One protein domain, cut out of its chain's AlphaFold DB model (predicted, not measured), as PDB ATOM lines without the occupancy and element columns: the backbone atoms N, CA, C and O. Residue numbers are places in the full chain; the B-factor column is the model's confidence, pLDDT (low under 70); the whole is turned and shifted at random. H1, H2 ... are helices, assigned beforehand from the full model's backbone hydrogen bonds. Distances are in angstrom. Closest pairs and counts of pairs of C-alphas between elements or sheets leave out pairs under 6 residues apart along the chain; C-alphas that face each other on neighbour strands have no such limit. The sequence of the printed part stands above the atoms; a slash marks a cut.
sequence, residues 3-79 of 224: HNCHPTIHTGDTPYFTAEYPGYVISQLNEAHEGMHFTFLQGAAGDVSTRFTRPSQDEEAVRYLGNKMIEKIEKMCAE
ATOM      1  N   HIS A   3     264.592 289.342 251.883       95.31
ATOM      2  CA  HIS A   3     263.421 288.671 251.322       95.31
ATOM      3  C   HIS A   3     263.823 287.523 250.395       95.31
ATOM      4  O   HIS A   3     264.789 287.616 249.644       95.31
ATOM      5  N   ASN A   4     263.050 286.441 250.455       95.38
ATOM      6  CA  ASN A   4     263.352 285.161 249.819       95.38
ATOM      7  C   ASN A   4     262.452 284.951 248.596       95.38
ATOM      8  O   ASN A   4     261.715 283.977 248.544       95.38
ATOM      9  N   CYS A   5     262.422 285.902 247.663       95.31
ATOM     10  CA  CYS A   5     261.612 285.793 246.445       95.31
ATOM     11  C   CYS A   5     262.315 286.484 245.279       95.31
ATOM     12  O   CYS A   5     262.810 287.598 245.442       95.31
ATOM     13  N   HIS A   6     262.374 285.854 244.111       94.25
ATOM     14  CA  HIS A   6     263.033 286.436 242.946       94.25
ATOM     15  C   HIS A   6     262.382 287.750 242.478       94.25
ATOM     16  O   HIS A   6     261.166 287.788 242.260       94.25
ATOM     17  N   PRO A   7     263.165 288.817 242.235       94.88
ATOM     18  CA  PRO A   7     262.694 290.044 241.595       94.88
ATOM     19  C   PRO A   7     262.581 289.865 240.080       94.88
ATOM     20  O   PRO A   7     263.363 290.410 239.319       94.88
ATOM     21  N   THR A   8     261.624 289.042 239.651       93.31
ATOM     22  CA  THR A   8     261.420 288.673 238.239       93.31
ATOM     23  C   THR A   8     259.964 288.890 237.822       93.31
ATOM     24  O   THR A   8     259.273 287.939 237.438       93.31
ATOM     25  N   ILE A   9     259.436 290.104 238.005       95.62
ATOM     26  CA  ILE A   9     258.065 290.439 237.586       95.62
ATOM     27  C   ILE A   9     258.055 290.690 236.081       95.62
ATOM     28  O   ILE A   9     257.237 290.102 235.362       95.62
ATOM     29  N   HIS A  10     258.999 291.500 235.607       94.19
ATOM     30  CA  HIS A  10     259.196 291.764 234.194       94.19
ATOM     31  C   HIS A  10     259.757 290.540 233.458       94.19
ATOM     32  O   HIS A  10     260.256 289.576 234.044       94.19
ATOM     33  N   THR A  11     259.622 290.557 232.136       88.44
ATOM     34  CA  THR A  11     260.175 289.536 231.239       88.44
ATOM     35  C   THR A  11     261.572 289.923 230.764       88.44
ATOM     36  O   THR A  11     261.917 291.101 230.754       88.44
ATOM     37  N   GLY A  12     262.336 288.957 230.247       85.69
ATOM     38  CA  GLY A  12     263.641 289.227 229.627       85.69
ATOM     39  C   GLY A  12     263.590 290.191 228.430       85.69
ATOM     40  O   GLY A  12     264.588 290.842 228.143       85.69
ATOM     41  N   ASP A  13     262.430 290.330 227.778       89.12
ATOM     42  CA  ASP A  13     262.231 291.196 226.606       89.12
ATOM     43  C   ASP A  13     261.803 292.635 226.957       89.12
ATOM     44  O   ASP A  13     261.447 293.422 226.077       89.12
ATOM     45  N   THR A  14     261.789 293.004 228.242       92.31
ATOM     46  CA  THR A  14     261.404 294.354 228.670       92.31
ATOM     47  C   THR A  14     262.402 295.399 228.130       92.31
ATOM     48  O   THR A  14     263.602 295.277 228.373       92.31
ATOM     49  N   PRO A  15     261.952 296.458 227.414       94.62
ATOM     50  CA  PRO A  15     262.835 297.351 226.648       94.62
ATOM     51  C   PRO A  15     263.484 298.459 227.497       94.62
ATOM     52  O   PRO A  15     263.902 299.492 226.971       94.62
ATOM     53  N   TYR A  16     263.525 298.286 228.815       93.88
ATOM     54  CA  TYR A  16     264.078 299.249 229.757       93.88
ATOM     55  C   TYR A  16     264.721 298.543 230.945       93.88
ATOM     56  O   TYR A  16     264.358 297.426 231.309       93.88
ATOM     57  N   PHE A  17     265.673 299.232 231.570       94.94
ATOM     58  CA  PHE A  17     266.259 298.782 232.823       94.94
ATOM     59  C   PHE A  17     265.311 299.065 233.981       94.94
ATOM     60  O   PHE A  17     264.714 300.137 234.072       94.94
ATOM     61  N   THR A  18     265.215 298.106 234.888       95.12
ATOM     62  CA  THR A  18     264.405 298.198 236.093       95.12
ATOM     63  C   THR A  18     265.164 297.548 237.241       95.12
ATOM     64  O   THR A  18     265.878 296.564 237.054       95.12
ATOM     65  N   ALA A  19     265.026 298.127 238.431       95.75
ATOM     66  CA  ALA A  19     265.485 297.520 239.676       95.75
ATOM     67  C   ALA A  19     264.381 296.667 240.330       95.75
ATOM     68  O   ALA A  19     264.523 296.264 241.486       95.75
ATOM     69  N   GLU A  20     263.299 296.396 239.585       96.75
ATOM     70  CA  GLU A  20     262.174 295.552 239.982       96.75
ATOM     71  C   GLU A  20     261.508 296.043 241.278       96.75
ATOM     72  O   GLU A  20     261.695 297.186 241.718       96.75
ATOM     73  N   TYR A  21     260.691 295.192 241.905       96.62
ATOM     74  CA  TYR A  21     260.061 295.544 243.175       96.62
ATOM     75  C   TYR A  21     261.069 295.963 244.271       96.62
ATOM     76  O   TYR A  21     260.721 296.874 245.022       96.62
ATOM     77  N   PRO A  22     262.304 295.412 244.388       97.44
ATOM     78  CA  PRO A  22     263.254 295.879 245.400       97.44
ATOM     79  C   PRO A  22     263.632 297.351 245.229       97.44
ATOM     80  O   PRO A  22     263.653 298.097 246.207       97.44
ATOM     81  N   GLY A  23     263.897 297.785 243.994       97.50
ATOM     82  CA  GLY A  23     264.241 299.173 243.702       97.50
ATOM     83  C   GLY A  23     263.090 300.131 243.979       97.50
ATOM     84  O   GLY A  23     263.300 301.179 244.592       97.50
ATOM     85  N   TYR A  24     261.869 299.744 243.597       97.75
ATOM     86  CA  TYR A  24     260.664 300.502 243.934       97.75
ATOM     87  C   TYR A  24     260.508 300.659 245.455       97.75
ATOM     88  O   TYR A  24     260.373 301.779 245.943       97.75
ATOM     89  N   VAL A  25     260.616 299.564 246.216       97.94
ATOM     90  CA  VAL A  25     260.488 299.567 247.684       97.94
ATOM     91  C   VAL A  25     261.536 300.464 248.345       97.94
ATOM     92  O   VAL A  25     261.183 301.300 249.174       97.94
ATOM     93  N   ILE A  26     262.814 300.328 247.969       97.31
ATOM     94  CA  ILE A  26     263.903 301.151 248.520       97.31
ATOM     95  C   ILE A  26     263.654 302.636 248.245       97.31
ATOM     96  O   ILE A  26     263.810 303.455 249.148       97.31
ATOM     97  N   SER A  27     263.269 302.979 247.013       96.12
ATOM     98  CA  SER A  27     263.013 304.365 246.612       96.12
ATOM     99  C   SER A  27     261.913 305.000 247.468       96.12
ATOM    100  O   SER A  27     262.123 306.054 248.061       96.12
ATOM    101  N   GLN A  28     260.774 304.316 247.605       97.31
ATOM    102  CA  GLN A  28     259.634 304.823 248.373       97.31
ATOM    103  C   GLN A  28     259.938 304.954 249.872       97.31
ATOM    104  O   GLN A  28     259.568 305.952 250.482       97.31
ATOM    105  N   LEU A  29     260.641 303.988 250.468       96.44
ATOM    106  CA  LEU A  29     260.985 304.049 251.892       96.44
ATOM    107  C   LEU A  29     262.022 305.136 252.197       96.44
ATOM    108  O   LEU A  29     261.890 305.836 253.195       96.44
ATOM    109  N   ASN A  30     263.030 305.316 251.339       94.75
ATOM    110  CA  ASN A  30     264.008 306.395 251.511       94.75
ATOM    111  C   ASN A  30     263.355 307.785 251.375       94.75
ATOM    112  O   ASN A  30     263.778 308.716 252.054       94.75
ATOM    113  N   GLU A  31     262.343 307.935 250.513       94.38
ATOM    114  CA  GLU A  31     261.572 309.181 250.383       94.38
ATOM    115  C   GLU A  31     260.689 309.443 251.616       94.38
ATOM    116  O   GLU A  31     260.576 310.582 252.064       94.38
ATOM    117  N   ALA A  32     260.092 308.394 252.189       95.00
ATOM    118  CA  ALA A  32     259.189 308.506 253.333       95.00
ATOM    119  C   ALA A  32     259.900 308.715 254.687       95.00
ATOM    120  O   ALA A  32     259.296 309.273 255.605       95.00
ATOM    121  N   HIS A  33     261.160 308.287 254.829       94.00
ATOM    122  CA  HIS A  33     261.880 308.272 256.110       94.00
ATOM    123  C   HIS A  33     263.224 308.998 256.033       94.00
ATOM    124  O   HIS A  33     264.278 308.397 255.807       94.00
ATOM    125  N   GLU A  34     263.200 310.308 256.280       91.88
ATOM    126  CA  GLU A  34     264.414 311.126 256.316       91.88
ATOM    127  C   GLU A  34     265.407 310.621 257.384       91.88
ATOM    128  O   GLU A  34     265.051 310.348 258.531       91.88
ATOM    129  N   GLY A  35     266.680 310.488 257.001       89.56
ATOM    130  CA  GLY A  35     267.750 310.016 257.887       89.56
ATOM    131  C   GLY A  35     267.843 308.493 258.039       89.56
ATOM    132  O   GLY A  35     268.785 308.012 258.672       89.56
ATOM    133  N   MET A  36     266.934 307.725 257.434       91.00
ATOM    134  CA  MET A  36     267.043 306.270 257.331       91.00
ATOM    135  C   MET A  36     267.590 305.858 255.964       91.00
ATOM    136  O   MET A  36     267.331 306.497 254.948       91.00
ATOM    137  N   HIS A  37     268.355 304.765 255.935       91.75
ATOM    138  CA  HIS A  37     268.839 304.171 254.694       91.75
ATOM    139  C   HIS A  37     268.336 302.739 254.569       91.75
ATOM    140  O   HIS A  37     268.672 301.872 255.383       91.75
ATOM    141  N   PHE A  38     267.545 302.484 253.532       94.69
ATOM    142  CA  PHE A  38     267.000 301.165 253.256       94.69
ATOM    143  C   PHE A  38     267.847 300.440 252.215       94.69
ATOM    144  O   PHE A  38     268.166 300.968 251.154       94.69
ATOM    145  N   THR A  39     268.168 299.184 252.517       94.56
ATOM    146  CA  THR A  39     268.836 298.261 251.596       94.56
ATOM    147  C   THR A  39     268.046 296.968 251.473       94.56
ATOM    148  O   THR A  39     267.336 296.571 252.408       94.56
ATOM    149  N   PHE A  40     268.181 296.296 250.337       96.06
ATOM    150  CA  PHE A  40     267.578 295.001 250.066       96.06
ATOM    151  C   PHE A  40     268.674 293.951 249.892       96.06
ATOM    152  O   PHE A  40     269.609 294.141 249.120       96.06
ATOM    153  N   LEU A  41     268.534 292.839 250.605       96.69
ATOM    154  CA  LEU A  41     269.385 291.667 250.492       96.69
ATOM    155  C   LEU A  41     268.511 290.498 250.042       96.69
ATOM    156  O   LEU A  41     267.492 290.193 250.668       96.69
ATOM    157  N   GLN A  42     268.914 289.850 248.957       96.69
ATOM    158  CA  GLN A  42     268.221 288.681 248.441       96.69
ATOM    159  C   GLN A  42     268.594 287.471 249.298       96.69
ATOM    160  O   GLN A  42     269.775 287.165 249.448       96.69
ATOM    161  N   GLY A  43     267.609 286.790 249.873       96.88
ATOM    162  CA  GLY A  43     267.856 285.513 250.537       96.88
ATOM    163  C   GLY A  43     267.690 284.325 249.591       96.88
ATOM    164  O   GLY A  43     267.661 284.488 248.370       96.88
ATOM    165  N   ALA A  44     267.583 283.123 250.153       96.69
ATOM    166  CA  ALA A  44     267.446 281.896 249.370       96.69
ATOM    167  C   ALA A  44     266.082 281.841 248.678       96.69
ATOM    168  O   ALA A  44     265.054 281.648 249.327       96.69
ATOM    169  N   ALA A  45     266.091 282.058 247.366       95.62
ATOM    170  CA  ALA A  45     264.892 282.221 246.561       95.62
ATOM    171  C   ALA A  45     264.896 281.385 245.284       95.62
ATOM    172  O   ALA A  45     264.004 281.587 244.475       95.62
ATOM    173  N   GLY A  46     265.846 280.463 245.095       94.88
ATOM    174  CA  GLY A  46     265.992 279.736 243.827       94.88
ATOM    175  C   GLY A  46     264.745 278.949 243.398       94.88
ATOM    176  O   GLY A  46     264.561 278.679 242.222       94.88
ATOM    177  N   ASP A  47     263.864 278.625 244.342       93.75
ATOM    178  CA  ASP A  47     262.564 277.964 244.170       93.75
ATOM    179  C   ASP A  47     261.364 278.886 244.493       93.75
ATOM    180  O   ASP A  47     260.216 278.439 244.508       93.75
ATOM    181  N   VAL A  48     261.592 280.177 244.756       93.62
ATOM    182  CA  VAL A  48     260.554 281.147 245.140       93.62
ATOM    183  C   VAL A  48     260.485 282.294 244.140       93.62
ATOM    184  O   VAL A  48     261.380 283.132 244.035       93.62
ATOM    185  N   SER A  49     259.355 282.390 243.443       91.19
ATOM    186  CA  SER A  49     259.136 283.387 242.394       91.19
ATOM    187  C   SER A  49     257.860 284.195 242.609       91.19
ATOM    188  O   SER A  49     256.827 283.668 243.026       91.19
ATOM    189  N   THR A  50     257.891 285.468 242.203       92.31
ATOM    190  CA  THR A  50     256.695 286.323 242.090       92.31
ATOM    191  C   THR A  50     255.710 285.823 241.038       92.31
ATOM    192  O   THR A  50     254.569 286.269 240.994       92.31
ATOM    193  N   ARG A  51     256.117 284.890 240.174       84.50
ATOM    194  CA  ARG A  51     255.329 284.396 239.042       84.50
ATOM    195  C   ARG A  51     253.941 283.893 239.396       84.50
ATOM    196  O   ARG A  51     253.010 284.136 238.639       84.50
ATOM    197  N   PHE A  52     253.807 283.217 240.528       80.00
ATOM    198  CA  PHE A  52     252.542 282.613 240.941       80.00
ATOM    199  C   PHE A  52     251.623 283.591 241.685       80.00
ATOM    200  O   PHE A  52     250.493 283.240 242.011       80.00
ATOM    201  N   THR A  53     252.100 284.805 241.977       86.19
ATOM    202  CA  THR A  53     251.398 285.780 242.828       86.19
ATOM    203  C   THR A  53     251.268 287.167 242.206       86.19
ATOM    204  O   THR A  53     250.430 287.953 242.652       86.19
ATOM    205  N   ARG A  54     252.067 287.494 241.184       90.19
ATOM    206  CA  ARG A  54     251.978 288.764 240.459       90.19
ATOM    207  C   ARG A  54     250.699 288.822 239.605       90.19
ATOM    208  O   ARG A  54     250.339 287.818 238.991       90.19
ATOM    209  N   PRO A  55     250.036 289.986 239.520       91.94
ATOM    210  CA  PRO A  55     248.825 290.148 238.712       91.94
ATOM    211  C   PRO A  55     249.111 290.297 237.206       91.94
ATOM    212  O   PRO A  55     248.260 289.972 236.383       91.94
ATOM    213  N   SER A  56     250.300 290.782 236.852       94.00
ATOM    214  CA  SER A  56     250.743 291.085 235.487       94.00
ATOM    215  C   SER A  56     252.282 291.075 235.419       94.00
ATOM    216  O   SER A  56     252.952 290.729 236.398       94.00
ATOM    217  N   GLN A  57     252.856 291.392 234.255       93.75
ATOM    218  CA  GLN A  57     254.309 291.450 234.015       93.75
ATOM    219  C   GLN A  57     254.753 292.855 233.596       93.75
ATOM    220  O   GLN A  57     255.459 293.045 232.607       93.75
ATOM    221  N   ASP A  58     254.285 293.847 234.339       94.50
ATOM    222  CA  ASP A  58     254.492 295.262 234.068       94.50
ATOM    223  C   ASP A  58     254.800 296.035 235.360       94.50
ATOM    224  O   ASP A  58     254.874 295.485 236.463       94.50
ATOM    225  N   GLU A  59     254.987 297.341 235.201       95.69
ATOM    226  CA  GLU A  59     255.282 298.277 236.283       95.69
ATOM    227  C   GLU A  59     254.152 298.340 237.333       95.69
ATOM    228  O   GLU A  59     254.404 298.623 238.507       95.69
ATOM    229  N   GLU A  60     252.899 298.048 236.961       96.19
ATOM    230  CA  GLU A  60     251.794 298.008 237.925       96.19
ATOM    231  C   GLU A  60     251.938 296.812 238.869       96.19
ATOM    232  O   GLU A  60     251.757 296.964 240.081       96.19
ATOM    233  N   ALA A  61     252.344 295.642 238.361       96.62
ATOM    234  CA  ALA A  61     252.659 294.487 239.202       96.62
ATOM    235  C   ALA A  61     253.861 294.735 240.126       96.62
ATOM    236  O   ALA A  61     253.829 294.309 241.287       96.62
ATOM    237  N   VAL A  62     254.888 295.453 239.648       97.44
ATOM    238  CA  VAL A  62     256.029 295.901 240.468       97.44
ATOM    239  C   VAL A  62     255.541 296.725 241.656       97.44
ATOM    240  O   VAL A  62     255.848 296.395 242.805       97.44
ATOM    241  N   ARG A  63     254.714 297.743 241.399       97.88
ATOM    242  CA  ARG A  63     254.132 298.595 242.448       97.88
ATOM    243  C   ARG A  63     253.214 297.808 243.371       97.88
ATOM    244  O   ARG A  63     253.266 297.992 244.582       97.88
ATOM    245  N   TYR A  64     252.399 296.906 242.830       97.38
ATOM    246  CA  TYR A  64     251.473 296.085 243.607       97.38
ATOM    247  C   TYR A  64     252.197 295.216 244.644       97.38
ATOM    248  O   TYR A  64     251.849 295.248 245.827       97.38
ATOM    249  N   LEU A  65     253.208 294.449 244.223       96.69
ATOM    250  CA  LEU A  65     253.977 293.601 245.137       96.69
ATOM    251  C   LEU A  65     254.886 294.433 246.048       96.69
ATOM    252  O   LEU A  65     254.993 294.138 247.239       96.69
ATOM    253  N   GLY A  66     255.471 295.510 245.525       97.19
ATOM    254  CA  GLY A  66     256.282 296.435 246.306       97.19
ATOM    255  C   GLY A  66     255.502 297.113 247.435       97.19
ATOM    256  O   GLY A  66     255.968 297.129 248.569       97.19
ATOM    257  N   ASN A  67     254.275 297.571 247.183       98.00
ATOM    258  CA  ASN A  67     253.428 298.190 248.207       98.00
ATOM    259  C   ASN A  67     253.076 297.229 249.347       98.00
ATOM    260  O   ASN A  67     253.066 297.638 250.505       98.00
ATOM    261  N   LYS A  68     252.870 295.939 249.053       96.69
ATOM    262  CA  LYS A  68     252.692 294.917 250.104       96.69
ATOM    263  C   LYS A  68     253.939 294.771 250.971       96.69
ATOM    264  O   LYS A  68     253.836 294.584 252.183       96.69
ATOM    265  N   MET A  69     255.118 294.832 250.353       96.62
ATOM    266  CA  MET A  69     256.384 294.777 251.074       96.62
ATOM    267  C   MET A  69     256.582 296.031 251.936       96.62
ATOM    268  O   MET A  69     256.900 295.886 253.114       96.62
ATOM    269  N   ILE A  70     256.325 297.228 251.394       97.88
ATOM    270  CA  ILE A  70     256.370 298.505 252.127       97.88
ATOM    271  C   ILE A  70     255.448 298.445 253.345       97.88
ATOM    272  O   ILE A  70     255.918 298.646 254.456       97.88
ATOM    273  N   GLU A  71     254.175 298.075 253.170       97.69
ATOM    274  CA  GLU A  71     253.210 297.962 254.274       97.69
ATOM    275  C   GLU A  71     253.737 297.058 255.399       97.69
ATOM    276  O   GLU A  71     253.651 297.388 256.586       97.69
ATOM    277  N   LYS A  72     254.333 295.914 255.036       96.50
ATOM    278  CA  LYS A  72     254.908 294.994 256.018       96.50
ATOM    279  C   LYS A  72     256.127 295.590 256.726       96.50
ATOM    280  O   LYS A  72     256.271 295.370 257.928       96.50
ATOM    281  N   ILE A  73     256.982 296.318 256.014       95.00
ATOM    282  CA  ILE A  73     258.170 296.968 256.580       95.00
ATOM    283  C   ILE A  73     257.771 298.103 257.517       95.00
ATOM    284  O   ILE A  73     258.255 298.126 258.642       95.00
ATOM    285  N   GLU A  74     256.846 298.971 257.114       95.25
ATOM    286  CA  GLU A  74     256.301 300.040 257.960       95.25
ATOM    287  C   GLU A  74     255.749 299.476 259.268       95.25
ATOM    288  O   GLU A  74     256.068 299.951 260.360       95.25
ATOM    289  N   LYS A  75     254.981 298.381 259.174       95.25
ATOM    290  CA  LYS A  75     254.480 297.675 260.353       95.25
ATOM    291  C   LYS A  75     255.620 297.193 261.254       95.25
ATOM    292  O   LYS A  75     255.535 297.367 262.463       95.25
ATOM    293  N   MET A  76     256.675 296.611 260.684       91.81
ATOM    294  CA  MET A  76     257.843 296.151 261.447       91.81
ATOM    295  C   MET A  76     258.634 297.311 262.067       91.81
ATOM    296  O   MET A  76     259.106 297.183 263.191       91.81
ATOM    297  N   CYS A  77     258.764 298.445 261.378       89.38
ATOM    298  CA  CYS A  77     259.425 299.646 261.895       89.38
ATOM    299  C   CYS A  77     258.652 300.284 263.059       89.38
ATOM    300  O   CYS A  77     259.266 300.846 263.963       89.38
ATOM    301  N   ALA A  78     257.320 300.173 263.061       91.56
ATOM    302  CA  ALA A  78     256.467 300.654 264.147       91.56
ATOM    303  C   ALA A  78     256.410 299.705 265.364       91.56
ATOM    304  O   ALA A  78     255.972 300.108 266.447       91.56
ATOM    305  N   GLU A  79     256.819 298.441 265.212       93.12
ATOM    306  CA  GLU A  79     256.862 297.474 266.309       93.12
ATOM    307  C   GLU A  79     257.985 297.818 267.303       93.12
ATOM    308  O   GLU A  79     259.088 298.224 266.936       93.12
TER     309      GLU A  79
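What this domain is: This is residues 3 to 79 of the 224 residues of an uncharacterized protein of Erysipelotrichaceae bacterium (UniProt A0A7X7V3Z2). Two helices, the longer H2 and the shorter H1, pack at a steep angle with their first halves closest, and the long loop of residues 33 to 58 folds back from the end of H1 and wraps round to the start of H2. Residues 31 to 36 stick out. The 77 printed residues hold H1 then H2 and no named strand; the class is all helix, with under half of the residues, 33, in named elements. The whole is compact, with a radius of gyration of the C-alphas of 12.8 A and spans of 37 by 26 by 20 A.

Where its parts are: Find C-alpha 59 at (255.282, 298.277, 236.283); from there H2, residues 59 to 78, runs 28.0 A to C-alpha 78 at (256.467, 300.654, 264.147). H1, residues 20 to 32, begins at C-alpha 20 at (262.174, 295.552, 239.982) and is 18.8 A long.

How they stand to each other: Look at residues 62 to 70 of H2, with which alone it touches H1; the closest C-alphas, of Tyr 21 and Val 62, are 4.9 A apart. The helices run the same way at a steep tilt of 48 degrees. In H1 and H2 every O i to N i+4 pair is within hydrogen-bond range.

The domain as a whole: The C-alphas farthest apart, of Asp 13 and Glu 79, are 40.6 A apart. The printed part has no cut, and the link from H1 to H2, 26 residues, is long. The mean pLDDT of the printed part is 94.3, and no printed residue is under 70.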